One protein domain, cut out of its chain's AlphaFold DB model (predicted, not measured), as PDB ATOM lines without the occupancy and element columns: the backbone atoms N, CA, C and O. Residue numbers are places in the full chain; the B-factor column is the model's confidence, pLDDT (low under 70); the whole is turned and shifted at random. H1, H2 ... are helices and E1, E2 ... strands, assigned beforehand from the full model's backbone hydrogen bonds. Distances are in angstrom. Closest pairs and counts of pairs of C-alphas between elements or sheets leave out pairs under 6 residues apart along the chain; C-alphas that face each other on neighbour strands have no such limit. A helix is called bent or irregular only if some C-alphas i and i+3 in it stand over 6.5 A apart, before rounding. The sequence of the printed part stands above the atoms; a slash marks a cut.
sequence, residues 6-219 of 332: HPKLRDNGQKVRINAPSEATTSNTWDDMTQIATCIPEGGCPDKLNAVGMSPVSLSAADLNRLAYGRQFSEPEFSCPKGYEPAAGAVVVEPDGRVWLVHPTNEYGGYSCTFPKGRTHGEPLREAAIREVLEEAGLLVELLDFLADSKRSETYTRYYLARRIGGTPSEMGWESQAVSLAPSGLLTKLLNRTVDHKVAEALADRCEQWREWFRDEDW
ATOM      1  N   HIS A   6      21.851 -53.573 -11.771       97.12
ATOM      2  CA  HIS A   6      21.706 -52.689 -12.911       97.12
ATOM      3  C   HIS A   6      22.635 -53.165 -14.047       97.12
ATOM      4  O   HIS A   6      23.786 -53.524 -13.760       97.12
ATOM      5  N   PRO A   7      22.177 -53.185 -15.312       95.88
ATOM      6  CA  PRO A   7      22.999 -53.622 -16.442       95.88
ATOM      7  C   PRO A   7      24.165 -52.664 -16.725       95.88
ATOM      8  O   PRO A   7      25.276 -53.103 -17.020       95.88
ATOM      9  N   LYS A   8      23.945 -51.352 -16.574       95.94
ATOM     10  CA  LYS A   8      25.012 -50.339 -16.641       95.94
ATOM     11  C   LYS A   8      25.881 -50.360 -15.377       95.94
ATOM     12  O   LYS A   8      25.379 -50.546 -14.266       95.94
ATOM     13  N   LEU A   9      27.182 -50.149 -15.560       96.38
ATOM     14  CA  LEU A   9      28.168 -50.037 -14.485       96.38
ATOM     15  C   LEU A   9      28.229 -48.604 -13.959       96.38
ATOM     16  O   LEU A   9      27.895 -47.670 -14.682       96.38
ATOM     17  N   ARG A  10      28.730 -48.445 -12.732       94.12
ATOM     18  CA  ARG A  10      29.191 -47.148 -12.225       94.12
ATOM     19  C   ARG A  10      30.337 -46.611 -13.072       94.12
ATOM     20  O   ARG A  10      31.047 -47.380 -13.719       94.12
ATOM     21  N   ASP A  11      30.626 -45.330 -12.907       90.06
ATOM     22  CA  ASP A  11      31.747 -44.649 -13.567       90.06
ATOM     23  C   ASP A  11      33.102 -45.299 -13.242       90.06
ATOM     24  O   ASP A  11      34.025 -45.300 -14.049       90.06
ATOM     25  N   ASN A  12      33.217 -45.927 -12.066       93.06
ATOM     26  CA  ASN A  12      34.403 -46.676 -11.644       93.06
ATOM     27  C   ASN A  12      34.422 -48.152 -12.114       93.06
ATOM     28  O   ASN A  12      35.251 -48.935 -11.647       93.06
ATOM     29  N   GLY A  13      33.490 -48.560 -12.981       94.50
ATOM     30  CA  GLY A  13      33.369 -49.916 -13.524       94.50
ATOM     31  C   GLY A  13      32.709 -50.942 -12.594       94.50
ATOM     32  O   GLY A  13      32.641 -52.125 -12.932       94.50
ATOM     33  N   GLN A  14      32.219 -50.542 -11.418       96.31
ATOM     34  CA  GLN A  14      31.580 -51.469 -10.479       96.31
ATOM     35  C   GLN A  14      30.115 -51.743 -10.836       96.31
ATOM     36  O   GLN A  14      29.378 -50.857 -11.268       96.31
ATOM     37  N   LYS A  15      29.661 -52.976 -10.579       96.50
ATOM     38  CA  LYS A  15      28.240 -53.338 -10.684       96.50
ATOM     39  C   LYS A  15      27.416 -52.623  -9.616       96.50
ATOM     40  O   LYS A  15      27.843 -52.514  -8.464       96.50
ATOM     41  N   VAL A  16      26.198 -52.226  -9.969       96.75
ATOM     42  CA  VAL A  16      25.249 -51.612  -9.033       96.75
ATOM     43  C   VAL A  16      24.193 -52.627  -8.654       96.75
ATOM     44  O   VAL A  16      23.442 -53.093  -9.502       96.75
ATOM     45  N   ARG A  17      24.142 -53.004  -7.377       96.94
ATOM     46  CA  ARG A  17      23.073 -53.862  -6.868       96.94
ATOM     47  C   ARG A  17      21.792 -53.047  -6.713       96.94
ATOM     48  O   ARG A  17      21.834 -51.959  -6.142       96.94
ATOM     49  N   ILE A  18      20.677 -53.612  -7.157       96.62
ATOM     50  CA  ILE A  18      19.337 -53.073  -6.940       96.62
ATOM     51  C   ILE A  18      18.695 -53.864  -5.796       96.62
ATOM     52  O   ILE A  18      18.488 -55.075  -5.895       96.62
ATOM     53  N   ASN A  19      18.444 -53.191  -4.675       95.50
ATOM     54  CA  ASN A  19      17.932 -53.801  -3.447       95.50
ATOM     55  C   ASN A  19      16.424 -54.051  -3.526       95.50
ATOM     56  O   ASN A  19      15.955 -55.081  -3.045       95.50
ATOM     57  N   ALA A  20      15.696 -53.124  -4.150       94.62
ATOM     58  CA  ALA A  20      14.260 -53.190  -4.389       94.62
ATOM     59  C   ALA A  20      13.990 -52.841  -5.864       94.62
ATOM     60  O   ALA A  20      13.833 -51.662  -6.190       94.62
ATOM     61  N   PRO A  21      14.029 -53.839  -6.770       95.44
ATOM     62  CA  PRO A  21      13.792 -53.617  -8.191       95.44
ATOM     63  C   PRO A  21      12.407 -53.035  -8.450       95.44
ATOM     64  O   PRO A  21      11.432 -53.452  -7.830       95.44
ATOM     65  N   SER A  22      12.340 -52.081  -9.376       96.38
ATOM     66  CA  SER A  22      11.069 -51.587  -9.905       96.38
ATOM     67  C   SER A  22      10.454 -52.613 -10.856       96.38
ATOM     68  O   SER A  22      11.160 -53.470 -11.394       96.38
ATOM     69  N   GLU A  23       9.147 -52.516 -11.074       96.25
ATOM     70  CA  GLU A  23       8.420 -53.352 -12.030       96.25
ATOM     71  C   GLU A  23       8.075 -52.530 -13.272       96.25
ATOM     72  O   GLU A  23       7.625 -51.389 -13.170       96.25
ATOM     73  N   ALA A  24       8.308 -53.107 -14.452       97.62
ATOM     74  CA  ALA A  24       7.861 -52.503 -15.698       97.62
ATOM     75  C   ALA A  24       6.340 -52.629 -15.823       97.62
ATOM     76  O   ALA A  24       5.757 -53.643 -15.428       97.62
ATOM     77  N   THR A  25       5.702 -51.625 -16.416       96.88
ATOM     78  CA  THR A  25       4.279 -51.718 -16.748       96.88
ATOM     79  C   THR A  25       4.068 -52.498 -18.043       96.88
ATOM     80  O   THR A  25       4.992 -52.787 -18.807       96.88
ATOM     81  N   THR A  26       2.818 -52.870 -18.299       92.12
ATOM     82  CA  THR A  26       2.409 -53.542 -19.533       92.12
ATOM     83  C   THR A  26       2.456 -52.598 -20.735       92.12
ATOM     84  O   THR A  26       2.317 -51.387 -20.599       92.12
ATOM     85  N   SER A  27       2.606 -53.145 -21.945       87.75
ATOM     86  CA  SER A  27       2.761 -52.344 -23.171       87.75
ATOM     87  C   SER A  27       1.617 -51.352 -23.422       87.75
ATOM     88  O   SER A  27       1.856 -50.251 -23.905       87.75
ATOM     89  N   ASN A  28       0.387 -51.697 -23.034       83.69
ATOM     90  CA  ASN A  28      -0.793 -50.845 -23.200       83.69
ATOM     91  C   ASN A  28      -0.725 -49.509 -22.432       83.69
ATOM     92  O   ASN A  28      -1.396 -48.562 -22.833       83.69
ATOM     93  N   THR A  29       0.074 -49.393 -21.364       79.00
ATOM     94  CA  THR A  29       0.199 -48.126 -20.622       79.00
ATOM     95  C   THR A  29       0.930 -47.060 -21.431       79.00
ATOM     96  O   THR A  29       0.752 -45.872 -21.188       79.00
ATOM     97  N   TRP A  30       1.761 -47.459 -22.400       82.44
ATOM     98  CA  TRP A  30       2.453 -46.516 -23.278       82.44
ATOM     99  C   TRP A  30       1.480 -45.783 -24.197       82.44
ATOM    100  O   TRP A  30       1.650 -44.585 -24.417       82.44
ATOM    101  N   ASP A  31       0.426 -46.467 -24.640       75.00
ATOM    102  CA  ASP A  31      -0.609 -45.891 -25.496       75.00
ATOM    103  C   ASP A  31      -1.709 -45.178 -24.698       75.00
ATOM    104  O   ASP A  31      -2.443 -44.380 -25.269       75.00
ATOM    105  N   ASP A  32      -1.859 -45.438 -23.397       70.56
ATOM    106  CA  ASP A  32      -2.864 -44.782 -22.554       70.56
ATOM    107  C   ASP A  32      -2.269 -43.572 -21.816       70.56
ATOM    108  O   ASP A  32      -1.542 -43.697 -20.830       70.56
ATOM    109  N   MET A  33      -2.618 -42.370 -22.280       68.31
ATOM    110  CA  MET A  33      -2.131 -41.113 -21.702       68.31
ATOM    111  C   MET A  33      -2.613 -40.839 -20.270       68.31
ATOM    112  O   MET A  33      -2.093 -39.935 -19.618       68.31
ATOM    113  N   THR A  34      -3.598 -41.592 -19.773       66.75
ATOM    114  CA  THR A  34      -4.089 -41.492 -18.390       66.75
ATOM    115  C   THR A  34      -3.333 -42.408 -17.430       66.75
ATOM    116  O   THR A  34      -3.423 -42.236 -16.212       66.75
ATOM    117  N   GLN A  35      -2.568 -43.362 -17.965       74.62
ATOM    118  CA  GLN A  35      -1.798 -44.327 -17.194       74.62
ATOM    119  C   GLN A  35      -0.355 -43.868 -17.019       74.62
ATOM    120  O   GLN A  35       0.185 -43.070 -17.789       74.62
ATOM    121  N   ILE A  36       0.281 -44.422 -15.992       90.06
ATOM    122  CA  ILE A  36       1.725 -44.334 -15.817       90.06
ATOM    123  C   ILE A  36       2.337 -45.494 -16.597       90.06
ATOM    124  O   ILE A  36       1.951 -46.642 -16.384       90.06
ATOM    125  N   ALA A  37       3.283 -45.196 -17.484       96.44
ATOM    126  CA  ALA A  37       4.108 -46.205 -18.133       96.44
ATOM    127  C   ALA A  37       5.491 -46.224 -17.485       96.44
ATOM    128  O   ALA A  37       6.108 -45.172 -17.370       96.44
ATOM    129  N   THR A  38       5.991 -47.390 -17.083       98.69
ATOM    130  CA  THR A  38       7.299 -47.531 -16.434       98.69
ATOM    131  C   THR A  38       8.177 -48.490 -17.220       98.69
ATOM    132  O   THR A  38       7.810 -49.640 -17.461       98.69
ATOM    133  N   CYS A  39       9.367 -48.016 -17.579       98.44
ATOM    134  CA  CYS A  39      10.445 -48.812 -18.140       98.44
ATOM    135  C   CYS A  39      11.490 -49.106 -17.057       98.44
ATOM    136  O   CYS A  39      11.869 -48.215 -16.297       98.44
ATOM    137  N   ILE A  40      11.978 -50.345 -17.015       98.19
ATOM    138  CA  ILE A  40      13.159 -50.747 -16.235       98.19
ATOM    139  C   ILE A  40      14.385 -50.836 -17.162       98.19
ATOM    140  O   ILE A  40      14.201 -50.865 -18.380       98.19
ATOM    141  N   PRO A  41      15.624 -50.886 -16.645       96.94
ATOM    142  CA  PRO A  41      16.818 -50.982 -17.481       96.94
ATOM    143  C   PRO A  41      16.741 -52.166 -18.452       96.94
ATOM    144  O   PRO A  41      16.374 -53.265 -18.036       96.94
ATOM    145  N   GLU A  42      17.061 -51.937 -19.731       94.38
ATOM    146  CA  GLU A  42      16.915 -52.924 -20.824       94.38
ATOM    147  C   GLU A  42      15.476 -53.471 -21.004       94.38
ATOM    148  O   GLU A  42      15.254 -54.481 -21.674       94.38
ATOM    149  N   GLY A  43      14.479 -52.804 -20.412       92.69
ATOM    150  CA  GLY A  43      13.065 -53.150 -20.496       92.69
ATOM    151  C   GLY A  43      12.417 -52.747 -21.822       92.69
ATOM    152  O   GLY A  43      12.906 -51.885 -22.554       92.69
ATOM    153  N   GLY A  44      11.275 -53.365 -22.125       91.06
ATOM    154  CA  GLY A  44      10.531 -53.099 -23.357       91.06
ATOM    155  C   GLY A  44       9.936 -51.688 -23.405       91.06
ATOM    156  O   GLY A  44       9.334 -51.226 -22.437       91.06
ATOM    157  N   CYS A  45      10.074 -51.044 -24.562       92.50
ATOM    158  CA  CYS A  45       9.445 -49.775 -24.931       92.50
ATOM    159  C   CYS A  45       8.811 -49.929 -26.325       92.50
ATOM    160  O   CYS A  45       9.256 -50.798 -27.079       92.50
ATOM    161  N   PRO A  46       7.793 -49.133 -26.696       91.81
ATOM    162  CA  PRO A  46       7.311 -49.114 -28.076       91.81
ATOM    163  C   PRO A  46       8.393 -48.567 -29.018       91.81
ATOM    164  O   PRO A  46       9.194 -47.739 -28.605       91.81
ATOM    165  N   ASP A  47       8.386 -48.949 -30.299       89.12
ATOM    166  CA  ASP A  47       9.362 -48.442 -31.289       89.12
ATOM    167  C   ASP A  47       9.297 -46.913 -31.461       89.12
ATOM    168  O   ASP A  47      10.272 -46.255 -31.835       89.12
ATOM    169  N   LYS A  48       8.122 -46.333 -31.208       83.88
ATOM    170  CA  LYS A  48       7.860 -44.897 -31.249       83.88
ATOM    171  C   LYS A  48       6.829 -44.519 -30.196       83.88
ATOM    172  O   LYS A  48       5.900 -45.275 -29.930       83.88
ATOM    173  N   LEU A  49       6.943 -43.301 -29.690       81.31
ATOM    174  CA  LEU A  49       5.939 -42.663 -28.849       81.31
ATOM    175  C   LEU A  49       5.744 -41.236 -29.349       81.31
ATOM    176  O   LEU A  49       6.735 -40.529 -29.540       81.31
ATOM    177  N   ASN A  50       4.492 -40.829 -29.570       75.62
ATOM    178  CA  ASN A  50       4.148 -39.496 -30.077       75.62
ATOM    179  C   ASN A  50       4.998 -39.109 -31.298       75.62
ATOM    180  O   ASN A  50       5.647 -38.075 -31.305       75.62
ATOM    181  N   ALA A  51       5.072 -39.998 -32.296       75.00
ATOM    182  CA  ALA A  51       5.876 -39.859 -33.520       75.00
ATOM    183  C   ALA A  51       7.411 -39.758 -33.351       75.00
ATOM    184  O   ALA A  51       8.124 -39.752 -34.352       75.00
ATOM    185  N   VAL A  52       7.944 -39.771 -32.127       78.25
ATOM    186  CA  VAL A  52       9.389 -39.785 -31.863       78.25
ATOM    187  C   VAL A  52       9.842 -41.216 -31.589       78.25
ATOM    188  O   VAL A  52       9.357 -41.860 -30.652       78.25
ATOM    189  N   GLY A  53      10.786 -41.704 -32.396       81.75
ATOM    190  CA  GLY A  53      11.372 -43.036 -32.240       81.75
ATOM    191  C   GLY A  53      12.019 -43.231 -30.867       81.75
ATOM    192  O   GLY A  53      12.619 -42.304 -30.318       81.75
ATOM    193  N   MET A  54      11.887 -44.435 -30.321       92.06
ATOM    194  CA  MET A  54      12.557 -44.857 -29.096       92.06
ATOM    195  C   MET A  54      13.702 -45.783 -29.464       92.06
ATOM    196  O   MET A  54      13.529 -46.957 -29.777       92.06
ATOM    197  N   SER A  55      14.903 -45.228 -29.492       92.94
ATOM    198  CA  SER A  55      16.112 -45.983 -29.795       92.94
ATOM    199  C   SER A  55      17.285 -45.393 -29.026       92.94
ATOM    200  O   SER A  55      17.256 -44.196 -28.724       92.94
ATOM    201  N   PRO A  56      18.311 -46.200 -28.708       94.12
ATOM    202  CA  PRO A  56      19.530 -45.699 -28.094       94.12
ATOM    203  C   PRO A  56      20.130 -44.554 -28.907       94.12
ATOM    204  O   PRO A  56      20.169 -44.596 -30.139       94.12
ATOM    205  N   VAL A  57      20.621 -43.538 -28.207       91.25
ATOM    206  CA  VAL A  57      21.260 -42.363 -28.799       91.25
ATOM    207  C   VAL A  57      22.564 -42.079 -28.077       91.25
ATOM    208  O   VAL A  57      22.687 -42.296 -26.874       91.25
ATOM    209  N   SER A  58      23.542 -41.583 -28.823       84.56
ATOM    210  CA  SER A  58      24.767 -41.014 -28.275       84.56
ATOM    211  C   SER A  58      24.811 -39.530 -28.605       84.56
ATOM    212  O   SER A  58      24.297 -39.096 -29.639       84.56
ATOM    213  N   LEU A  59      25.406 -38.743 -27.712       84.38
ATOM    214  CA  LEU A  59      25.473 -37.298 -27.859       84.38
ATOM    215  C   LEU A  59      26.919 -36.856 -28.058       84.38
ATOM    216  O   LEU A  59      27.767 -37.063 -27.190       84.38
ATOM    217  N   SER A  60      27.211 -36.252 -29.210       84.25
ATOM    218  CA  SER A  60      28.503 -35.608 -29.443       84.25
ATOM    219  C   SER A  60      28.555 -34.237 -28.755       84.25
ATOM    220  O   SER A  60      27.521 -33.617 -28.509       84.25
ATOM    221  N   ALA A  61      29.757 -33.712 -28.498       83.00
ATOM    222  CA  ALA A  61      29.908 -32.367 -27.929       83.00
ATOM    223  C   ALA A  61      29.289 -31.268 -28.823       83.00
ATOM    224  O   ALA A  61      28.724 -30.298 -28.320       83.00
ATOM    225  N   ALA A  62      29.358 -31.429 -30.150       75.50
ATOM    226  CA  ALA A  62      28.749 -30.496 -31.098       75.50
ATOM    227  C   ALA A  62      27.213 -30.542 -31.042       75.50
ATOM    228  O   ALA A  62      26.563 -29.495 -31.046       75.50
ATOM    229  N   ASP A  63      26.633 -31.740 -30.940       81.56
ATOM    230  CA  ASP A  63      25.185 -31.903 -30.799       81.56
ATOM    231  C   ASP A  63      24.683 -31.361 -29.461       81.56
ATOM    232  O   ASP A  63      23.658 -30.684 -29.430       81.56
ATOM    233  N   LEU A  64      25.428 -31.586 -28.374       83.62
ATOM    234  CA  LEU A  64      25.118 -31.028 -27.059       83.62
ATOM    235  C   LEU A  64      25.065 -29.497 -27.104       83.62
ATOM    236  O   LEU A  64      24.083 -28.904 -26.661       83.62
ATOM    237  N   ASN A  65      26.072 -28.854 -27.703       83.25
ATOM    238  CA  ASN A  65      26.090 -27.400 -27.858       83.25
ATOM    239  C   ASN A  65      24.892 -26.900 -28.686       83.25
ATOM    240  O   ASN A  65      24.202 -25.959 -28.288       83.25
ATOM    241  N   ARG A  66      24.584 -27.574 -29.803       85.44
ATOM    242  CA  ARG A  66      23.423 -27.242 -30.639       85.44
ATOM    243  C   ARG A  66      22.110 -27.362 -29.868       85.44
ATOM    244  O   ARG A  66      21.239 -26.517 -30.037       85.44
ATOM    245  N   LEU A  67      21.940 -28.389 -29.043       86.94
ATOM    246  CA  LEU A  67      20.717 -28.579 -28.260       86.94
ATOM    247  C   LEU A  67      20.607 -27.592 -27.095       86.94
ATOM    248  O   LEU A  67      19.509 -27.123 -26.802       86.94
ATOM    249  N   ALA A  68      21.729 -27.227 -26.476       86.56
ATOM    250  CA  ALA A  68      21.762 -26.261 -25.383       86.56
ATOM    251  C   ALA A  68      21.453 -24.826 -25.853       86.56
ATOM    252  O   ALA A  68      20.767 -24.077 -25.153       86.56
ATOM    253  N   TYR A  69      21.935 -24.430 -27.038       89.50
ATOM    254  CA  TYR A  69      21.905 -23.021 -27.469       89.50
ATOM    255  C   TYR A  69      21.245 -22.770 -28.824       89.50
ATOM    256  O   TYR A  69      21.078 -21.616 -29.218       89.50
ATOM    257  N   GLY A  70      20.852 -23.814 -29.553       77.50
ATOM    258  CA  GLY A  70      20.181 -23.669 -30.845       77.50
ATOM    259  C   GLY A  70      18.821 -22.988 -30.720       77.50
ATOM    260  O   GLY A  70      18.442 -22.211 -31.595       77.50
ATOM    261  N   ARG A  71      18.117 -23.219 -29.604       87.62
ATOM    262  CA  ARG A  71      16.886 -22.506 -29.260       87.62
ATOM    263  C   ARG A  71      17.182 -21.351 -28.307       87.62
ATOM    264  O   ARG A  71      17.833 -21.515 -27.273       87.62
ATOM    265  N   GLN A  72      16.659 -20.180 -28.649       91.00
ATOM    266  CA  GLN A  72      16.743 -18.983 -27.821       91.00
ATOM    267  C   GLN A  72      15.456 -18.825 -27.011       91.00
ATOM    268  O   GLN A  72      14.360 -18.926 -27.557       91.00
ATOM    269  N   PHE A  73      15.601 -18.573 -25.713       93.25
ATOM    270  CA  PHE A  73      14.502 -18.281 -24.794       93.25
ATOM    271  C   PHE A  73      15.005 -17.400 -23.650       93.25
ATOM    272  O   PHE A  73      16.211 -17.350 -23.385       93.25
ATOM    273  N   SER A  74      14.083 -16.678 -23.010       93.50
ATOM    274  CA  SER A  74      14.413 -15.799 -21.892       93.50
ATOM    275  C   SER A  74      14.803 -16.636 -20.683       93.50
ATOM    276  O   SER A  74      14.061 -17.512 -20.254       93.50
ATOM    277  N   GLU A  75      15.976 -16.363 -20.130       94.12
ATOM    278  CA  GLU A  75      16.484 -17.084 -18.977       94.12
ATOM    279  C   GLU A  75      17.003 -16.079 -17.941       94.12
ATOM    280  O   GLU A  75      17.826 -15.225 -18.288       94.12
ATOM    281  N   PRO A  76      16.533 -16.138 -16.682       95.94
ATOM    282  CA  PRO A  76      17.024 -15.251 -15.636       95.94
ATOM    283  C   PRO A  76      18.480 -15.573 -15.285       95.94
ATOM    284  O   PRO A  76      18.928 -16.715 -15.412       95.94
ATOM    285  N   GLU A  77      19.221 -14.590 -14.774       96.56
ATOM    286  CA  GLU A  77      20.574 -14.824 -14.258       96.56
ATOM    287  C   GLU A  77      20.562 -15.934 -13.194       96.56
ATOM    288  O   GLU A  77      19.690 -15.973 -12.322       96.56
ATOM    289  N   PHE A  78      21.511 -16.866 -13.274       97.12
ATOM    290  CA  PHE A  78      21.670 -17.905 -12.263       97.12
ATOM    291  C   PHE A  78      22.675 -17.464 -11.202       97.12
ATOM    292  O   PHE A  78      23.880 -17.440 -11.444       97.12
ATOM    293  N   SER A  79      22.178 -17.164 -10.004       95.25
ATOM    294  CA  SER A  79      23.018 -16.834  -8.853       95.25
ATOM    295  C   SER A  79      22.951 -17.955  -7.821       95.25
ATOM    296  O   SER A  79      21.997 -18.041  -7.046       95.25
ATOM    297  N   CYS A  80      23.954 -18.839  -7.823       96.12
ATOM    298  CA  CYS A  80      24.030 -19.929  -6.852       96.12
ATOM    299  C   CYS A  80      24.325 -19.373  -5.445       96.12
ATOM    300  O   CYS A  80      25.373 -18.747  -5.246       96.12
ATOM    301  N   PRO A  81      23.448 -19.588  -4.445       96.50
ATOM    302  CA  PRO A  81      23.694 -19.106  -3.094       96.50
ATOM    303  C   PRO A  81      24.937 -19.753  -2.473       96.50
ATOM    304  O   PRO A  81      25.203 -20.940  -2.657       96.50
ATOM    305  N   LYS A  82      25.667 -18.993  -1.650       96.56
ATOM    306  CA  LYS A  82      26.830 -19.511  -0.914       96.56
ATOM    307  C   LYS A  82      26.455 -20.760  -0.102       96.56
ATOM    308  O   LYS A  82      25.489 -20.735   0.660       96.56
ATOM    309  N   GLY A  83      27.272 -21.807  -0.217       95.94
ATOM    310  CA  GLY A  83      27.072 -23.084   0.477       95.94
ATOM    311  C   GLY A  83      26.231 -24.100  -0.298       95.94
ATOM    312  O   GLY A  83      25.923 -25.147   0.259       95.94
ATOM    313  N   TYR A  84      25.874 -23.797  -1.548       97.50
ATOM    314  CA  TYR A  84      25.191 -24.708  -2.457       97.50
ATOM    315  C   TYR A  84      26.035 -24.957  -3.700       97.50
ATOM    316  O   TYR A  84      26.688 -24.045  -4.210       97.50
ATOM    317  N   GLU A  85      25.972 -26.185  -4.203       97.81
ATOM    318  CA  GLU A  85      26.577 -26.549  -5.477       97.81
ATOM    319  C   GLU A  85      25.600 -26.284  -6.636       97.81
ATOM    320  O   GLU A  85      24.402 -26.584  -6.514       97.81
ATOM    321  N   PRO A  86      26.072 -25.731  -7.765       98.25
ATOM    322  CA  PRO A  86      25.253 -25.562  -8.955       98.25
ATOM    323  C   PRO A  86      24.840 -26.920  -9.537       98.25
ATOM    324  O   PRO A  86      25.633 -27.858  -9.648       98.25
ATOM    325  N   ALA A  87      23.575 -27.014  -9.926       98.56
ATOM    326  CA  ALA A  87      22.995 -28.195 -10.541       98.56
ATOM    327  C   ALA A  87      21.981 -27.791 -11.609       98.56
ATOM    328  O   ALA A  87      21.421 -26.691 -11.565       98.56
ATOM    329  N   ALA A  88      21.704 -28.698 -12.536       98.75
ATOM    330  CA  ALA A  88      20.699 -28.485 -13.559       98.75
ATOM    331  C   ALA A  88      19.931 -29.769 -13.880       98.75
ATOM    332  O   ALA A  88      20.410 -30.874 -13.637       98.75
ATOM    333  N   GLY A  89      18.727 -29.610 -14.413       98.62
ATOM    334  CA  GLY A  89      17.882 -30.704 -14.873       98.62
ATOM    335  C   GLY A  89      16.782 -30.211 -15.797       98.62
ATOM    336  O   GLY A  89      16.665 -29.010 -16.059       98.62
ATOM    337  N   ALA A  90      15.949 -31.129 -16.272       98.75
ATOM    338  CA  ALA A  90      14.817 -30.766 -17.111       98.75
ATOM    339  C   ALA A  90      13.548 -31.533 -16.749       98.75
ATOM    340  O   ALA A  90      13.577 -32.696 -16.354       98.75
ATOM    341  N   VAL A  91      12.418 -30.860 -16.934       98.75
ATOM    342  CA  VAL A  91      11.089 -31.458 -16.919       98.75
ATOM    343  C   VAL A  91      10.700 -31.712 -18.366       98.75
ATOM    344  O   VAL A  91      10.460 -30.771 -19.125       98.75
ATOM    345  N   VAL A  92      10.700 -32.983 -18.758       98.56
ATOM    346  CA  VAL A  92      10.466 -33.391 -20.147       98.56
ATOM    347  C   VAL A  92       8.998 -33.736 -20.325       98.56
ATOM    348  O   VAL A  92       8.513 -34.694 -19.721       98.56
ATOM    349  N   VAL A  93       8.306 -32.964 -21.153       90.00
ATOM    350  CA  VAL A  93       6.878 -33.132 -21.433       90.00
ATOM    351  C   VAL A  93       6.692 -33.742 -22.818       90.00
ATOM    352  O   VAL A  93       7.416 -33.415 -23.761       90.00
ATOM    353  N   GLU A  94       5.726 -34.642 -22.931       84.75
ATOM    354  CA  GLU A  94       5.268 -35.224 -24.189       84.75
ATOM    355  C   GLU A  94       4.039 -34.471 -24.736       84.75
ATOM    356  O   GLU A  94       3.286 -33.879 -23.958       84.75
ATOM    357  N   PRO A  95       3.767 -34.524 -26.056       76.81
ATOM    358  CA  PRO A  95       2.581 -33.897 -26.652       76.81
ATOM    359  C   PRO A  95       1.243 -34.350 -26.046       76.81
ATOM    360  O   PRO A  95       0.271 -33.597 -26.060       76.81
ATOM    361  N   ASP A  96       1.187 -35.562 -25.491       71.62
ATOM    362  CA  ASP A  96       0.013 -36.104 -24.793       71.62
ATOM    363  C   ASP A  96      -0.150 -35.581 -23.347       71.62
ATOM    364  O   ASP A  96      -1.079 -35.964 -22.640       71.62
ATOM    365  N   GLY A  97       0.738 -34.690 -22.896       71.19
ATOM    366  CA  GLY A  97       0.686 -34.050 -21.584       71.19
ATOM    367  C   GLY A  97       1.220 -34.896 -20.427       71.19
ATOM    368  O   GLY A  97       1.091 -34.486 -19.261       71.19
ATOM    369  N   ARG A  98       1.825 -36.051 -20.722       88.31
ATOM    370  CA  ARG A  98       2.606 -36.818 -19.751       88.31
ATOM    371  C   ARG A  98       4.029 -36.276 -19.626       88.31
ATOM    372  O   ARG A  98       4.540 -35.569 -20.491       88.31
ATOM    373  N   VAL A  99       4.660 -36.601 -18.507       95.50
ATOM    374  CA  VAL A  99       5.949 -36.073 -18.072       95.50
ATOM    375  C   VAL A  99       6.859 -37.221 -17.674       95.50
ATOM    376  O   VAL A  99       6.433 -38.140 -16.969       95.50
ATOM    377  N   TRP A 100       8.107 -37.160 -18.121       98.81
ATOM    378  CA  TRP A 100       9.120 -38.148 -17.777       98.81
ATOM    379  C   TRP A 100       9.696 -37.907 -16.383       98.81
ATOM    380  O   TRP A 100      10.042 -36.784 -16.013       98.81
ATOM    381  N   LEU A 101       9.824 -38.992 -15.627       98.88
ATOM    382  CA  LEU A 101      10.318 -39.049 -14.259       98.88
ATOM    383  C   LEU A 101      11.332 -40.177 -14.127       98.88
ATOM    384  O   LEU A 101      11.206 -41.212 -14.780       98.88
ATOM    385  N   VAL A 102      12.295 -40.013 -13.229       98.88
ATOM    386  CA  VAL A 102      13.289 -41.040 -12.914       98.88
ATOM    387  C   VAL A 102      13.076 -41.580 -11.505       98.88
ATOM    388  O   VAL A 102      12.629 -40.868 -10.599       98.88
ATOM    389  N   HIS A 103      13.403 -42.854 -11.322       98.69
ATOM    390  CA  HIS A 103      13.396 -43.545 -10.040       98.69
ATOM    391  C   HIS A 103      14.840 -43.872  -9.660       98.69
ATOM    392  O   HIS A 103      15.391 -44.846 -10.185       98.69
ATOM    393  N   PRO A 104      15.471 -43.085  -8.771       98.31
ATOM    394  CA  PRO A 104      16.864 -43.290  -8.404       98.31
ATOM    395  C   PRO A 104      17.116 -44.690  -7.843       98.31
ATOM    396  O   PRO A 104      16.362 -45.197  -7.008       98.31
ATOM    397  N   THR A 105      18.205 -45.314  -8.276       98.25
ATOM    398  CA  THR A 105      18.625 -46.637  -7.833       98.25
ATOM    399  C   THR A 105      18.788 -46.658  -6.318       98.25
ATOM    400  O   THR A 105      19.578 -45.903  -5.747       98.25
ATOM    401  N   ASN A 106      18.054 -47.560  -5.662       97.50
ATOM    402  CA  ASN A 106      17.996 -47.674  -4.200       97.50
ATOM    403  C   ASN A 106      17.574 -46.380  -3.478       97.50
ATOM    404  O   ASN A 106      18.042 -46.125  -2.368       97.50
ATOM    405  N   GLU A 107      16.719 -45.573  -4.108       96.62
ATOM    406  CA  GLU A 107      16.198 -44.318  -3.561       96.62
ATOM    407  C   GLU A 107      17.301 -43.349  -3.106       96.62
ATOM    408  O   GLU A 107      17.231 -42.753  -2.026       96.62
ATOM    409  N   TYR A 108      18.364 -43.207  -3.904       94.75
ATOM    410  CA  TYR A 108      19.485 -42.325  -3.580       94.75
ATOM    411  C   TYR A 108      19.006 -40.913  -3.187       94.75
ATOM    412  O   TYR A 108      18.118 -40.339  -3.815       94.75
ATOM    413  N   GLY A 109      19.547 -40.362  -2.093       91.50
ATOM    414  CA  GLY A 109      19.088 -39.084  -1.522       91.50
ATOM    415  C   GLY A 109      17.679 -39.126  -0.898       91.50
ATOM    416  O   GLY A 109      17.096 -38.083  -0.588       91.50
ATOM    417  N   GLY A 110      17.111 -40.319  -0.707       94.44
ATOM    418  CA  GLY A 110      15.739 -40.550  -0.257       94.44
ATOM    419  C   GLY A 110      14.692 -40.113  -1.280       94.44
ATOM    420  O   GLY A 110      13.631 -39.624  -0.891       94.44
ATOM    421  N   TYR A 111      15.006 -40.186  -2.572       96.06
ATOM    422  CA  TYR A 111      14.067 -39.921  -3.660       96.06
ATOM    423  C   TYR A 111      13.551 -41.249  -4.205       96.06
ATOM    424  O   TYR A 111      14.327 -42.010  -4.769       96.06
ATOM    425  N   SER A 112      12.253 -41.518  -4.068       97.19
ATOM    426  CA  SER A 112      11.620 -42.661  -4.740       97.19
ATOM    427  C   SER A 112      11.215 -42.322  -6.177       97.19
ATOM    428  O   SER A 112      11.100 -43.216  -7.012       97.19
ATOM    429  N   CYS A 113      11.010 -41.035  -6.474       98.38
ATOM    430  CA  CYS A 113      10.725 -40.505  -7.803       98.38
ATOM    431  C   CYS A 113      11.107 -39.015  -7.858       98.38
ATOM    432  O   CYS A 113      10.835 -38.269  -6.915       98.38
ATOM    433  N   THR A 114      11.751 -38.578  -8.940       98.69
ATOM    434  CA  THR A 114      12.210 -37.192  -9.147       98.69
ATOM    435  C   THR A 114      12.229 -36.848 -10.636       98.69
ATOM    436  O   THR A 114      12.157 -37.725 -11.493       98.69
ATOM    437  N   PHE A 115      12.361 -35.563 -10.958       98.75
ATOM    438  CA  PHE A 115      12.818 -35.138 -12.283       98.75
ATOM    439  C   PHE A 115      14.314 -35.434 -12.456       98.75
ATOM    440  O   PHE A 115      15.034 -35.358 -11.447       98.75
ATOM    441  N   PRO A 116      14.778 -35.713 -13.690       98.56
ATOM    442  CA  PRO A 116      16.190 -35.930 -13.967       98.56
ATOM    443  C   PRO A 116      17.007 -34.653 -13.743       98.56
ATOM    444  O   PRO A 116      16.586 -33.559 -14.149       98.56
ATOM    445  N   LYS A 117      18.129 -34.771 -13.029       98.38
ATOM    446  CA  LYS A 117      18.968 -33.640 -12.590       98.38
ATOM    447  C   LYS A 117      20.219 -34.090 -11.842       98.38
ATOM    448  O   LYS A 117      20.131 -34.873 -10.897       98.38
ATOM    449  N   GLY A 118      21.289 -33.325 -12.025       97.62
ATOM    450  CA  GLY A 118      22.514 -33.491 -11.255       97.62
ATOM    451  C   GLY A 118      23.398 -32.251 -11.247       97.62
ATOM    452  O   GLY A 118      22.994 -31.152 -11.645       97.62
ATOM    453  N   ARG A 119      24.574 -32.400 -10.636       97.69
ATOM    454  CA  ARG A 119      25.516 -31.294 -10.416       97.69
ATOM    455  C   ARG A 119      26.202 -30.936 -11.726       97.69
ATOM    456  O   ARG A 119      26.453 -31.802 -12.552       97.69
ATOM    457  N   THR A 120      26.579 -29.673 -11.880       96.06
ATOM    458  CA  THR A 120      27.514 -29.312 -12.951       96.06
ATOM    459  C   THR A 120      28.924 -29.747 -12.564       96.06
ATOM    460  O   THR A 120      29.326 -29.590 -11.409       96.06
ATOM    461  N   HIS A 121      29.717 -30.171 -13.535       93.62
ATOM    462  CA  HIS A 121      31.155 -30.416 -13.425       93.62
ATOM    463  C   HIS A 121      31.988 -29.261 -14.012       93.62
ATOM    464  O   HIS A 121      33.139 -29.444 -14.409       93.62
ATOM    465  N   GLY A 122      31.416 -28.051 -14.031       92.56
ATOM    466  CA  GLY A 122      32.001 -26.845 -14.624       92.56
ATOM    467  C   GLY A 122      31.424 -26.491 -15.996       92.56
ATOM    468  O   GLY A 122      31.716 -25.412 -16.511       92.56
ATOM    469  N   GLU A 123      30.586 -27.355 -16.573       94.62
ATOM    470  CA  GLU A 123      29.818 -27.056 -17.777       94.62
ATOM    471  C   GLU A 123      28.649 -26.088 -17.504       94.62
ATOM    472  O   GLU A 123      28.147 -25.995 -16.376       94.62
ATOM    473  N   PRO A 124      28.171 -25.370 -18.534       96.69
ATOM    474  CA  PRO A 124      26.981 -24.536 -18.428       96.69
ATOM    475  C   PRO A 124      25.713 -25.323 -18.066       96.69
ATOM    476  O   PRO A 124      25.520 -26.466 -18.476       96.69
ATOM    477  N   LEU A 125      24.780 -24.668 -17.370       98.44
ATOM    478  CA  LEU A 125      23.564 -25.302 -16.836       98.44
ATOM    479  C   LEU A 125      22.698 -25.990 -17.900       98.44
ATOM    480  O   LEU A 125      22.110 -27.029 -17.624       98.44
ATOM    481  N   ARG A 126      22.591 -25.420 -19.105       98.44
ATOM    482  CA  ARG A 126      21.815 -26.031 -20.195       98.44
ATOM    483  C   ARG A 126      22.434 -27.346 -20.666       98.44
ATOM    484  O   ARG A 126      21.712 -28.304 -20.921       98.44
ATOM    485  N   GLU A 127      23.761 -27.393 -20.744       97.81
ATOM    486  CA  GLU A 127      24.498 -28.601 -21.119       97.81
ATOM    487  C   GLU A 127      24.372 -29.671 -20.035       97.81
ATOM    488  O   GLU A 127      24.035 -30.811 -20.350       97.81
ATOM    489  N   ALA A 128      24.533 -29.283 -18.765       98.31
ATOM    490  CA  ALA A 128      24.302 -30.169 -17.629       98.31
ATOM    491  C   ALA A 128      22.876 -30.742 -17.645       98.31
ATOM    492  O   ALA A 128      22.710 -31.948 -17.551       98.31
ATOM    493  N   ALA A 129      21.839 -29.923 -17.857       98.75
ATOM    494  CA  ALA A 129      20.462 -30.416 -17.909       98.75
ATOM    495  C   ALA A 129      20.236 -31.476 -19.003       98.75
ATOM    496  O   ALA A 129      19.567 -32.474 -18.752       98.75
ATOM    497  N   ILE A 130      20.788 -31.277 -20.206       98.50
ATOM    498  CA  ILE A 130      20.654 -32.242 -21.312       98.50
ATOM    499  C   ILE A 130      21.436 -33.525 -21.011       98.50
ATOM    500  O   ILE A 130      20.911 -34.616 -21.237       98.50
ATOM    501  N   ARG A 131      22.663 -33.398 -20.488       97.56
ATOM    502  CA  ARG A 131      23.494 -34.535 -20.073       97.56
ATOM    503  C   ARG A 131      22.771 -35.380 -19.029       97.56
ATOM    504  O   ARG A 131      22.614 -36.573 -19.238       97.56
ATOM    505  N   GLU A 132      22.274 -34.754 -17.969       98.44
ATOM    506  CA  GLU A 132      21.592 -35.426 -16.857       98.44
ATOM    507  C   GLU A 132      20.310 -36.135 -17.310       98.44
ATOM    508  O   GLU A 132      20.030 -37.251 -16.892       98.44
ATOM    509  N   VAL A 133      19.536 -35.545 -18.227       98.75
ATOM    510  CA  VAL A 133      18.360 -36.222 -18.803       98.75
ATOM    511  C   VAL A 133      18.763 -37.446 -19.628       98.75
ATOM    512  O   VAL A 133      18.107 -38.487 -19.547       98.75
ATOM    513  N   LEU A 134      19.839 -37.348 -20.409       98.19
ATOM    514  CA  LEU A 134      20.337 -38.482 -21.181       98.19
ATOM    515  C   LEU A 134      20.895 -39.580 -20.267       98.19
ATOM    516  O   LEU A 134      20.604 -40.752 -20.481       98.19
ATOM    517  N   GLU A 135      21.664 -39.210 -19.246       97.50
ATOM    518  CA  GLU A 135      22.291 -40.138 -18.306       97.50
ATOM    519  C   GLU A 135      21.264 -40.805 -17.392       97.50
ATOM    520  O   GLU A 135      21.243 -42.028 -17.299       97.50
ATOM    521  N   GLU A 136      20.370 -40.051 -16.753       98.44
ATOM    522  CA  GLU A 136      19.425 -40.613 -15.785       98.44
ATOM    523  C   GLU A 136      18.173 -41.209 -16.442       98.44
ATOM    524  O   GLU A 136      17.582 -42.132 -15.880       98.44
ATOM    525  N   ALA A 137      17.745 -40.701 -17.603       98.62
ATOM    526  CA  ALA A 137      16.502 -41.125 -18.250       98.62
ATOM    527  C   ALA A 137      16.691 -41.780 -19.625       98.62
ATOM    528  O   ALA A 137      15.713 -42.264 -20.181       98.62
ATOM    529  N   GLY A 138      17.896 -41.794 -20.205       98.19
ATOM    530  CA  GLY A 138      18.128 -42.335 -21.552       98.19
ATOM    531  C   GLY A 138      17.501 -41.502 -22.680       98.19
ATOM    532  O   GLY A 138      17.428 -41.958 -23.824       98.19
ATOM    533  N   LEU A 139      17.017 -40.289 -22.383       98.56
ATOM    534  CA  LEU A 139      16.261 -39.459 -23.323       98.56
ATOM    535  C   LEU A 139      17.130 -38.355 -23.920       98.56
ATOM    536  O   LEU A 139      17.863 -37.668 -23.216       98.56
ATOM    537  N   LEU A 140      16.974 -38.119 -25.221       96.19
ATOM    538  CA  LEU A 140      17.523 -36.936 -25.871       96.19
ATOM    539  C   LEU A 140      16.456 -35.852 -25.937       96.19
ATOM    540  O   LEU A 140      15.341 -36.101 -26.407       96.19
ATOM    541  N   VAL A 141      16.806 -34.644 -25.503       96.88
ATOM    542  CA  VAL A 141      15.845 -33.551 -25.345       96.88
ATOM    543  C   VAL A 141      16.282 -32.250 -26.002       96.88
ATOM    544  O   VAL A 141      17.468 -31.965 -26.150       96.88
ATOM    545  N   GLU A 142      15.289 -31.446 -26.366       92.88
ATOM    546  CA  GLU A 142      15.441 -30.029 -26.690       92.88
ATOM    547  C   GLU A 142      14.888 -29.202 -25.527       92.88
ATOM    548  O   GLU A 142      13.758 -29.429 -25.083       92.88
ATOM    549  N   LEU A 143      15.671 -28.232 -25.050       96.06
ATOM    550  CA  LEU A 143      15.216 -27.276 -24.045       96.06
ATOM    551  C   LEU A 143      14.332 -26.223 -24.712       96.06
ATOM    552  O   LEU A 143      14.731 -25.596 -25.691       96.06
ATOM    553  N   LEU A 144      13.134 -26.035 -24.173       92.56
ATOM    554  CA  LEU A 144      12.133 -25.117 -24.700       92.56
ATOM    555  C   LEU A 144      12.169 -23.770 -23.987       92.56
ATOM    556  O   LEU A 144      12.033 -22.743 -24.650       92.56
ATOM    557  N   ASP A 145      12.349 -23.790 -22.663       95.44
ATOM    558  CA  ASP A 145      12.400 -22.585 -21.838       95.44
ATOM    559  C   ASP A 145      12.997 -22.838 -20.440       95.44
ATOM    560  O   ASP A 145      13.117 -23.984 -19.995       95.44
ATOM    561  N   PHE A 146      13.323 -21.771 -19.708       97.75
ATOM    562  CA  PHE A 146      13.572 -21.811 -18.265       97.75
ATOM    563  C   PHE A 146      12.285 -22.184 -17.529       97.75
ATOM    564  O   PHE A 146      11.246 -21.618 -17.843       97.75
ATOM    565  N   LEU A 147      12.333 -23.077 -16.536       96.88
ATOM    566  CA  LEU A 147      11.159 -23.453 -15.742       96.88
ATOM    567  C   LEU A 147      11.202 -22.898 -14.316       96.88
ATOM    568  O   LEU A 147      10.280 -22.198 -13.906       96.88
ATOM    569  N   ALA A 148      12.232 -23.248 -13.549       97.62
ATOM    570  CA  ALA A 148      12.323 -22.888 -12.138       97.62
ATOM    571  C   ALA A 148      13.753 -23.027 -11.618       97.62
ATOM    572  O   ALA A 148      14.504 -23.877 -12.087       97.62
ATOM    573  N   ASP A 149      14.091 -22.281 -10.569       98.00
ATOM    574  CA  ASP A 149      15.244 -22.587  -9.725       98.00
ATOM    575  C   ASP A 149      14.760 -23.173  -8.391       98.00
ATOM    576  O   ASP A 149      13.826 -22.668  -7.765       98.00
ATOM    577  N   SER A 150      15.397 -24.252  -7.940       96.94
ATOM    578  CA  SER A 150      15.000 -24.993  -6.745       96.94
ATOM    579  C   SER A 150      16.169 -25.144  -5.778       96.94
ATOM    580  O   SER A 150      17.205 -25.736  -6.090       96.94
ATOM    581  N   LYS A 151      15.993 -24.618  -4.564       96.38
ATOM    582  CA  LYS A 151      16.946 -24.773  -3.464       96.38
ATOM    583  C   LYS A 151      16.723 -26.114  -2.764       96.38
ATOM    584  O   LYS A 151      15.690 -26.313  -2.125       96.38
ATOM    585  N   ARG A 152      17.702 -27.015  -2.868       93.19
ATOM    586  CA  ARG A 152      17.691 -28.350  -2.246       93.19
ATOM    587  C   ARG A 152      18.544 -28.364  -0.974       93.19
ATOM    588  O   ARG A 152      18.809 -27.314  -0.401       93.19
ATOM    589  N   SER A 153      18.915 -29.547  -0.484       91.69
ATOM    590  CA  SER A 153      19.769 -29.695   0.703       91.69
ATOM    591  C   SER A 153      21.204 -29.235   0.443       91.69
ATOM    592  O   SER A 153      21.753 -28.496   1.251       91.69
ATOM    593  N   GLU A 154      21.778 -29.642  -0.690       94.69
ATOM    594  CA  GLU A 154      23.182 -29.387  -1.049       94.69
ATOM    595  C   GLU A 154      23.337 -28.614  -2.360       94.69
ATOM    596  O   GLU A 154      24.388 -28.034  -2.614       94.69
ATOM    597  N   THR A 155      22.302 -28.597  -3.200       96.94
ATOM    598  CA  THR A 155      22.360 -27.985  -4.528       96.94
ATOM    599  C   THR A 155      21.368 -26.844  -4.680       96.94
ATOM    600  O   THR A 155      20.296 -26.834  -4.066       96.94
ATOM    601  N   TYR A 156      21.716 -25.894  -5.538       98.31
ATOM    602  CA  TYR A 156      20.767 -24.969  -6.139       98.31
ATOM    603  C   TYR A 156      20.586 -25.403  -7.590       98.31
ATOM    604  O   TYR A 156      21.535 -25.382  -8.371       98.31
ATOM    605  N   THR A 157      19.401 -25.914  -7.912       98.56
ATOM    606  CA  THR A 157      19.155 -26.632  -9.164       98.56
ATOM    607  C   THR A 157      18.281 -25.806 -10.092       98.56
ATOM    608  O   THR A 157      17.140 -25.514  -9.737       98.56
ATOM    609  N   ARG A 158      18.785 -25.493 -11.289       98.75
ATOM    610  CA  ARG A 158      17.986 -24.916 -12.375       98.75
ATOM    611  C   ARG A 158      17.261 -26.005 -13.157       98.75
ATOM    612  O   ARG A 158      17.879 -26.960 -13.617       98.75
ATOM    613  N   TYR A 159      15.963 -25.832 -13.342       98.69
ATOM    614  CA  TYR A 159      15.132 -26.664 -14.196       98.69
ATOM    615  C   TYR A 159      14.774 -25.936 -15.476       98.69
ATOM    616  O   TYR A 159      14.356 -24.776 -15.455       98.69
ATOM    617  N   TYR A 160      14.869 -26.667 -16.576       98.62
ATOM    618  CA  TYR A 160      14.332 -26.265 -17.867       98.62
ATOM    619  C   TYR A 160      13.083 -27.069 -18.190       98.62
ATOM    620  O   TYR A 160      12.925 -28.213 -17.766       98.62
ATOM    621  N   LEU A 161      12.204 -26.471 -18.975       97.50
ATOM    622  CA  LEU A 161      11.131 -27.180 -19.640       97.50
ATOM    623  C   LEU A 161      11.671 -27.730 -20.955       97.50
ATOM    624  O   LEU A 161      12.320 -27.005 -21.706       97.50
ATOM    625  N   ALA A 162      11.431 -29.006 -21.228       97.25
ATOM    626  CA  ALA A 162      12.002 -29.689 -22.376       97.25
ATOM    627  C   ALA A 162      10.984 -30.595 -23.070       97.25
ATOM    628  O   ALA A 162       9.974 -30.991 -22.486       97.25
ATOM    629  N   ARG A 163      11.296 -30.966 -24.312       90.44
ATOM    630  CA  ARG A 163      10.612 -32.038 -25.048       90.44
ATOM    631  C   ARG A 163      11.594 -33.115 -25.467       90.44
ATOM    632  O   ARG A 163      12.761 -32.821 -25.731       90.44
ATOM    633  N   ARG A 164      11.108 -34.348 -25.593       94.81
ATOM    634  CA  ARG A 164      11.886 -35.450 -26.159       94.81
ATOM    635  C   ARG A 164      11.998 -35.300 -27.675       94.81
ATOM    636  O   ARG A 164      11.016 -35.030 -28.359       94.81
ATOM    637  N   ILE A 165      13.203 -35.514 -28.187       88.62
ATOM    638  CA  ILE A 165      13.515 -35.547 -29.625       88.62
ATOM    639  C   ILE A 165      14.185 -36.864 -30.050       88.62
ATOM    640  O   ILE A 165      14.482 -37.058 -31.224       88.62
ATOM    641  N   GLY A 166      14.430 -37.769 -29.101       89.12
ATOM    642  CA  GLY A 166      14.993 -39.095 -29.331       89.12
ATOM    643  C   GLY A 166      15.335 -39.786 -28.016       89.12
ATOM    644  O   GLY A 166      14.929 -39.338 -26.941       89.12
ATOM    645  N   GLY A 167      16.120 -40.856 -28.096       96.75
ATOM    646  CA  GLY A 167      16.470 -41.666 -26.934       96.75
ATOM    647  C   GLY A 167      15.363 -42.640 -26.540       96.75
ATOM    648  O   GLY A 167      14.270 -42.650 -27.109       96.75
ATOM    649  N   THR A 168      15.667 -43.484 -25.567       98.06
ATOM    650  CA  THR A 168      14.761 -44.509 -25.051       98.06
ATOM    651  C   THR A 168      14.987 -44.652 -23.554       98.06
ATOM    652  O   THR A 168      16.144 -44.696 -23.124       98.06
ATOM    653  N   PRO A 169      13.921 -44.765 -22.744       98.31
ATOM    654  CA  PRO A 169      14.093 -44.932 -21.314       98.31
ATOM    655  C   PRO A 169      14.871 -46.203 -20.975       98.31
ATOM    656  O   PRO A 169      15.653 -46.177 -20.039       98.31
ATOM    657  N   SER A 170      14.785 -47.265 -21.785       97.50
ATOM    658  CA  SER A 170      15.530 -48.520 -21.579       97.50
ATOM    659  C   SER A 170      17.052 -48.350 -21.440       97.50
ATOM    660  O   SER A 170      17.706 -49.233 -20.886       97.50
ATOM    661  N   GLU A 171      17.609 -47.235 -21.928       97.81
ATOM    662  CA  GLU A 171      19.037 -46.900 -21.872       97.81
ATOM    663  C   GLU A 171      19.444 -46.045 -20.663       97.81
ATOM    664  O   GLU A 171      20.585 -45.585 -20.611       97.81
ATOM    665  N   MET A 172      18.553 -45.858 -19.685       98.25
ATOM    666  CA  MET A 172      18.860 -45.185 -18.419       98.25
ATOM    667  C   MET A 172      20.182 -45.678 -17.795       98.25
ATOM    668  O   MET A 172      20.519 -46.869 -17.801       98.25
ATOM    669  N   GLY A 173      20.950 -44.733 -17.262       97.62
ATOM    670  CA  GLY A 173      22.194 -44.969 -16.553       97.62
ATOM    671  C   GLY A 173      21.970 -45.612 -15.190       97.62
ATOM    672  O   GLY A 173      20.860 -45.691 -14.675       97.62
ATOM    673  N   TRP A 174      23.065 -46.067 -14.581       97.62
ATOM    674  CA  TRP A 174      23.043 -46.844 -13.337       97.62
ATOM    675  C   TRP A 174      22.435 -46.113 -12.132       97.62
ATOM    676  O   TRP A 174      22.066 -46.753 -11.141       97.62
ATOM    677  N   GLU A 175      22.351 -44.787 -12.201       97.56
ATOM    678  CA  GLU A 175      21.765 -43.937 -11.169       97.56
ATOM    679  C   GLU A 175      20.243 -44.051 -11.098       97.56
ATOM    680  O   GLU A 175      19.684 -43.801 -10.032       97.56
ATOM    681  N   SER A 176      19.593 -44.537 -12.158       98.50
ATOM    682  CA  SER A 176      18.155 -44.797 -12.214       98.50
ATOM    683  C   SER A 176      17.875 -46.291 -12.327       98.50
ATOM    684  O   SER A 176      18.484 -46.992 -13.120       98.50
ATOM    685  N   GLN A 177      16.912 -46.793 -11.561       98.06
ATOM    686  CA  GLN A 177      16.447 -48.184 -11.654       98.06
ATOM    687  C   GLN A 177      15.107 -48.324 -12.385       98.06
ATOM    688  O   GLN A 177      14.639 -49.446 -12.583       98.06
ATOM    689  N   ALA A 178      14.480 -47.200 -12.737       98.62
ATOM    690  CA  ALA A 178      13.339 -47.118 -13.634       98.62
ATOM    691  C   ALA A 178      13.143 -45.681 -14.131       98.62
ATOM    692  O   ALA A 178      13.554 -44.716 -13.483       98.62
ATOM    693  N   VAL A 179      12.437 -45.555 -15.249       98.81
ATOM    694  CA  VAL A 179      11.971 -44.288 -15.813       98.81
ATOM    695  C   VAL A 179      10.478 -44.418 -16.081       98.81
ATOM    696  O   VAL A 179      10.043 -45.386 -16.707       98.81
ATOM    697  N   SER A 180       9.697 -43.452 -15.608       98.75
ATOM    698  CA  SER A 180       8.245 -43.438 -15.766       98.75
ATOM    699  C   SER A 180       7.784 -42.260 -16.611       98.75
ATOM    700  O   SER A 180       8.286 -41.151 -16.463       98.75
ATOM    701  N   LEU A 181       6.786 -42.487 -17.454       98.19
ATOM    702  CA  LEU A 181       6.020 -41.464 -18.144       98.19
ATOM    703  C   LEU A 181       4.655 -41.361 -17.466       98.19
ATOM    704  O   LEU A 181       3.875 -42.312 -17.495       98.19
ATOM    705  N   ALA A 182       4.378 -40.226 -16.828       88.12
ATOM    706  CA  ALA A 182       3.207 -40.058 -15.973       88.12
ATOM    707  C   ALA A 182       2.359 -38.845 -16.378       88.12
ATOM    708  O   ALA A 182       2.919 -37.811 -16.741       88.12
ATOM    709  N   PRO A 183       1.021 -38.904 -16.252       82.38
ATOM    710  CA  PRO A 183       0.170 -37.731 -16.414       82.38
ATOM    711  C   PRO A 183       0.612 -36.592 -15.490       82.38
ATOM    712  O   PRO A 183       0.827 -36.803 -14.294       82.38
ATOM    713  N   SER A 184       0.687 -35.371 -16.022       79.25
ATOM    714  CA  SER A 184       1.092 -34.182 -15.252       79.25
ATOM    715  C   SER A 184       0.251 -33.963 -13.981       79.25
ATOM    716  O   SER A 184       0.782 -33.602 -12.932       79.25
ATOM    717  N   GLY A 185      -1.047 -34.287 -14.019       73.81
ATOM    718  CA  GLY A 185      -1.940 -34.222 -12.854       73.81
ATOM    719  C   GLY A 185      -1.637 -35.229 -11.730       73.81
ATOM    720  O   GLY A 185      -2.213 -35.126 -10.646       73.81
ATOM    721  N   LEU A 186      -0.750 -36.206 -11.954       79.50
ATOM    722  CA  LEU A 186      -0.324 -37.187 -10.948       79.50
ATOM    723  C   LEU A 186       1.048 -36.872 -10.334       79.50
ATOM    724  O   LEU A 186       1.451 -37.553  -9.392       79.50
ATOM    725  N   LEU A 187       1.750 -35.836 -10.805       81.31
ATOM    726  CA  LEU A 187       3.128 -35.547 -10.393       81.31
ATOM    727  C   LEU A 187       3.291 -35.389  -8.880       81.31
ATOM    728  O   LEU A 187       4.165 -36.018  -8.291       81.31
ATOM    729  N   THR A 188       2.428 -34.619  -8.219       85.81
ATOM    730  CA  THR A 188       2.514 -34.397  -6.764       85.81
ATOM    731  C   THR A 188       2.241 -35.657  -5.941       85.81
ATOM    732  O   THR A 188       2.679 -35.744  -4.796       85.81
ATOM    733  N   LYS A 189       1.562 -36.659  -6.519       84.12
ATOM    734  CA  LYS A 189       1.360 -37.971  -5.884       84.12
ATOM    735  C   LYS A 189       2.581 -38.879  -6.026       84.12
ATOM    736  O   LYS A 189       2.809 -39.707  -5.152       84.12
ATOM    737  N   LEU A 190       3.328 -38.749  -7.122       91.75
ATOM    738  CA  LEU A 190       4.481 -39.598  -7.433       91.75
ATOM    739  C   LEU A 190       5.775 -39.066  -6.817       91.75
ATOM    740  O   LEU A 190       6.557 -39.826  -6.253       91.75
ATOM    741  N   LEU A 191       5.990 -37.756  -6.902       97.50
ATOM    742  CA  LEU A 191       7.163 -37.079  -6.364       97.50
ATOM    743  C   LEU A 191       7.098 -37.101  -4.836       97.50
ATOM    744  O   LEU A 191       6.199 -36.518  -4.233       97.50
ATOM    745  N   ASN A 192       8.055 -37.751  -4.178       97.00
ATOM    746  CA  ASN A 192       8.010 -37.928  -2.724       97.00
ATOM    747  C   ASN A 192       8.622 -36.756  -1.938       97.00
ATOM    748  O   ASN A 192       8.572 -36.738  -0.705       97.00
ATOM    749  N   ARG A 193       9.215 -35.773  -2.624       95.69
ATOM    750  CA  ARG A 193       9.836 -34.599  -2.003       95.69
ATOM    751  C   ARG A 193       9.089 -33.321  -2.360       95.69
ATOM    752  O   ARG A 193       8.865 -33.014  -3.525       95.69
ATOM    753  N   THR A 194       8.816 -32.508  -1.345       93.19
ATOM    754  CA  THR A 194       8.117 -31.220  -1.489       93.19
ATOM    755  C   THR A 194       8.869 -30.208  -2.356       93.19
ATOM    756  O   THR A 194       8.257 -29.333  -2.959       93.19
ATOM    757  N   VAL A 195      10.197 -30.323  -2.456       94.56
ATOM    758  CA  VAL A 195      11.003 -29.496  -3.372       94.56
ATOM    759  C   VAL A 195      10.698 -29.776  -4.845       94.56
ATOM    760  O   VAL A 195      10.804 -28.857  -5.652       94.56
ATOM    761  N   ASP A 196      10.286 -31.000  -5.191       97.06
ATOM    762  CA  ASP A 196       9.872 -31.366  -6.549       97.06
ATOM    763  C   ASP A 196       8.408 -31.002  -6.818       97.06
ATOM    764  O   ASP A 196       8.062 -30.680  -7.951       97.06
ATOM    765  N   HIS A 197       7.558 -30.942  -5.786       94.50
ATOM    766  CA  HIS A 197       6.186 -30.428  -5.925       94.50
ATOM    767  C   HIS A 197       6.169 -28.994  -6.446       94.50
ATOM    768  O   HIS A 197       5.417 -28.702  -7.362       94.50
ATOM    769  N   LYS A 198       7.072 -28.137  -5.959       94.75
ATOM    770  CA  LYS A 198       7.202 -26.752  -6.446       94.75
ATOM    771  C   LYS A 198       7.586 -26.664  -7.923       94.75
ATOM    772  O   LYS A 198       7.172 -25.744  -8.617       94.75
ATOM    773  N   VAL A 199       8.390 -27.611  -8.409       97.50
ATOM    774  CA  VAL A 199       8.757 -27.687  -9.832       97.50
ATOM    775  C   VAL A 199       7.563 -28.179 -10.658       97.50
ATOM    776  O   VAL A 199       7.312 -27.654 -11.740       97.50
ATOM    777  N   ALA A 200       6.786 -29.134 -10.135       90.94
ATOM    778  CA  ALA A 200       5.543 -29.584 -10.760       90.94
ATOM    779  C   ALA A 200       4.464 -28.483 -10.796       90.94
ATOM    780  O   ALA A 200       3.757 -28.362 -11.791       90.94
ATOM    781  N   GLU A 201       4.362 -27.657  -9.754       86.44
ATOM    782  CA  GLU A 201       3.494 -26.472  -9.716       86.44
ATOM    783  C   GLU A 201       3.914 -25.453 -10.785       86.44
ATOM    784  O   GLU A 201       3.089 -25.055 -11.602       86.44
ATOM    785  N   ALA A 202       5.213 -25.139 -10.886       92.75
ATOM    786  CA  ALA A 202       5.731 -24.262 -11.940       92.75
ATOM    787  C   ALA A 202       5.451 -24.797 -13.359       92.75
ATOM    788  O   ALA A 202       5.251 -24.018 -14.292       92.75
ATOM    789  N   LEU A 203       5.431 -26.124 -13.545       89.75
ATOM    790  CA  LEU A 203       5.014 -26.737 -14.808       89.75
ATOM    791  C   LEU A 203       3.515 -26.534 -15.070       89.75
ATOM    792  O   LEU A 203       3.124 -26.243 -16.203       89.75
ATOM    793  N   ALA A 204       2.681 -26.728 -14.046       76.00
ATOM    794  CA  ALA A 204       1.230 -26.601 -14.145       76.00
ATOM    795  C   ALA A 204       0.808 -25.168 -14.499       76.00
ATOM    796  O   ALA A 204      -0.038 -24.990 -15.374       76.00
ATOM    797  N   ASP A 205       1.474 -24.165 -13.920       77.31
ATOM    798  CA  ASP A 205       1.249 -22.740 -14.204       77.31
ATOM    799  C   ASP A 205       1.520 -22.363 -15.671       77.31
ATOM    800  O   ASP A 205       1.094 -21.313 -16.150       77.31
ATOM    801  N   ARG A 206       2.231 -23.225 -16.404       76.00
ATOM    802  CA  ARG A 206       2.629 -23.012 -17.799       76.00
ATOM    803  C   ARG A 206       1.946 -23.961 -18.775       76.00
ATOM    804  O   ARG A 206       2.381 -24.058 -19.923       76.00
ATOM    805  N   CYS A 207       0.901 -24.667 -18.335       64.56
ATOM    806  CA  CYS A 207       0.255 -25.714 -19.121       64.56
ATOM    807  C   CYS A 207      -0.221 -25.241 -20.494       64.56
ATOM    808  O   CYS A 207       0.020 -25.924 -21.485       64.56
ATOM    809  N   GLU A 208      -0.811 -24.053 -20.584       59.03
ATOM    810  CA  GLU A 208      -1.248 -23.474 -21.856       59.03
ATOM    811  C   GLU A 208      -0.063 -23.220 -22.797       59.03
ATOM    812  O   GLU A 208      -0.073 -23.674 -23.940       59.03
ATOM    813  N   GLN A 209       0.998 -22.594 -22.286       67.56
ATOM    814  CA  GLN A 209       2.165 -22.200 -23.071       67.56
ATOM    815  C   GLN A 209       2.884 -23.399 -23.697       67.56
ATOM    816  O   GLN A 209       3.246 -23.370 -24.872       67.56
ATOM    817  N   TRP A 210       3.105 -24.473 -22.934       65.31
ATOM    818  CA  TRP A 210       3.813 -25.624 -23.492       65.31
ATOM    819  C   TRP A 210       2.924 -26.505 -24.352       65.31
ATOM    820  O   TRP A 210       3.418 -27.088 -25.316       65.31
ATOM    821  N   ARG A 211       1.610 -26.538 -24.093       63.69
ATOM    822  CA  ARG A 211       0.642 -27.139 -25.021       63.69
ATOM    823  C   ARG A 211       0.665 -26.418 -26.370       63.69
ATOM    824  O   ARG A 211       0.619 -27.086 -27.396       63.69
ATOM    825  N   GLU A 212       0.791 -25.091 -26.394       62.28
ATOM    826  CA  GLU A 212       0.923 -24.317 -27.637       62.28
ATOM    827  C   GLU A 212       2.176 -24.678 -28.443       62.28
ATOM    828  O   GLU A 212       2.093 -24.824 -29.659       62.28
ATOM    829  N   TRP A 213       3.320 -24.923 -27.802       64.12
ATOM    830  CA  TRP A 213       4.538 -25.325 -28.521       64.12
ATOM    831  C   TRP A 213       4.447 -26.693 -29.197       64.12
ATOM    832  O   TRP A 213       5.170 -26.947 -30.160       64.12
ATOM    833  N   PHE A 214       3.579 -27.575 -28.699       58.88
ATOM    834  CA  PHE A 214       3.251 -28.833 -29.370       58.88
ATOM    835  C   PHE A 214       2.128 -28.679 -30.411       58.88
ATOM    836  O   PHE A 214       1.948 -29.583 -31.222       58.88
ATOM    837  N   ARG A 215       1.398 -27.550 -30.409       51.12
ATOM    838  CA  ARG A 215       0.383 -27.190 -31.418       51.12
ATOM    839  C   ARG A 215       0.967 -26.474 -32.637       51.12
ATOM    840  O   ARG A 215       0.315 -26.486 -33.675       51.12
ATOM    841  N   ASP A 216       2.132 -25.837 -32.515       47.19
ATOM    842  CA  ASP A 216       2.726 -25.056 -33.605       47.19
ATOM    843  C   ASP A 216       2.990 -25.952 -34.832       47.19
ATOM    844  O   ASP A 216       3.727 -26.945 -34.769       47.19
ATOM    845  N   GLU A 217       2.300 -25.621 -35.925       43.38
ATOM    846  CA  GLU A 217       1.918 -26.504 -37.039       43.38
ATOM    847  C   GLU A 217       3.110 -27.135 -37.774       43.38
ATOM    848  O   GLU A 217       2.960 -28.146 -38.459       43.38
ATOM    849  N   ASP A 218       4.315 -26.595 -37.612       43.03
ATOM    850  CA  ASP A 218       5.501 -27.027 -38.343       43.03
ATOM    851  C   ASP A 218       6.022 -28.408 -37.923       43.03
ATOM    852  O   ASP A 218       6.561 -29.134 -38.756       43.03
ATOM    853  N   TRP A 219       5.860 -28.834 -36.667       44.78
ATOM    854  CA  TRP A 219       6.479 -30.094 -36.229       44.78
ATOM    855  C   TRP A 219       5.688 -31.336 -36.669       44.78
ATOM    856  O   TRP A 219       6.276 -32.257 -37.251       44.78
TER     857      TRP A 219
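AT A GLANCE: This is residues 6 to 219 of the 332 residues of the protein "NUDIX hydrolase" of Parasulfuritortus cantonensis (UniProt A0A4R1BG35). A strongly twisted sheet of four strands, E5 E3 E7 E6, curls round the helix H4, with H6 over the sheet's other face. A smaller sheet, E2 E8 E4, packs on the end of H4 at residues 133 to 137. The printed part has 214 residues with seven named helices and eight named strands, in the order E1 H1 E2 H2 E3 E4 H3 E5 H4 E6 E7 E8 H5 H6 H7; the class is mixed. The larger sheet is mixed and the smaller antiparallel. The whole is compact and rounded, with a radius of gyration of the C-alphas of 16.1 A and spans of 44 by 42 by 36 A.

IN THESE COORDINATES: Find C-alpha 16 at (25.249, -51.612, -9.033), where E1, residues 16 to 18, begins. Go on to H1, residues 28 to 31, E2, 37 to 39, and H2, 61 to 69. E3, 85 to 93, is 26.2 A long; E4, 98 to 104, is 19.3 A. H3, 105 to 110, is irregular, with C-alphas 106 and 109 9.1 A apart. After E5, 117 to 119, find C-alpha 125 at (23.564, -25.302, -16.836), where H4, 125 to 137, starts its 17.4 A. E6, 139 to 151, bends by 99 degrees at residue 142, and E7, 155 to 167, by 91 degrees at 164. E8, 176 to 183, precedes H5, 184 to 190, irregular, with C-alphas 185 and 188 7.5 A apart. H6, 194 to 204, and H7, 207 to 215, follow.

HOW THE PARTS SIT: Look first at H4: the C-alphas of Gly 89 in E3 and Ala 129 are its closest pair to that strand, 4.0 A. H6 and H7 are on one face of this sheet and H4 on the other, three layers. E3 and E7 are parallel, N 89 to O 158 2.9 A; E5 and E3 antiparallel, N 88 to O 118 2.9 A; the hairpin E6 and E7, N 159 to O 148 2.7 A. H2 only grazes this sheet and touches H4, closest C-alphas Ala 68 and Arg 126, 5.2 A. In the smaller sheet, see N 37 to O 181, 2.9 A, and N 101 to O 180, 2.8 A. H1 and H4 are on its same face, H5 on the opposite one; H3 only grazes it. H5 and H6 form a helical hairpin, closest C-alphas Thr 188 and His 197, 5.5 A. E1 pairs with no named strand. Every O i to N i+4 pair is within hydrogen-bond range in H2, H4 and H7; H6 has 6 of 7, H5 1 of 3 with 3 of 4 O i to N i+3, H3 0 of 2 with 2 of 3; H1 is too short for one.

THE WHOLE: The farthest C-alphas, Asn 28 and Lys 82, are 47.3 A apart. The printed part has no cut; the links E2 to H2 and H2 to E3 are long. Residues 33 to 34 and 207 to 219 are under pLDDT 70.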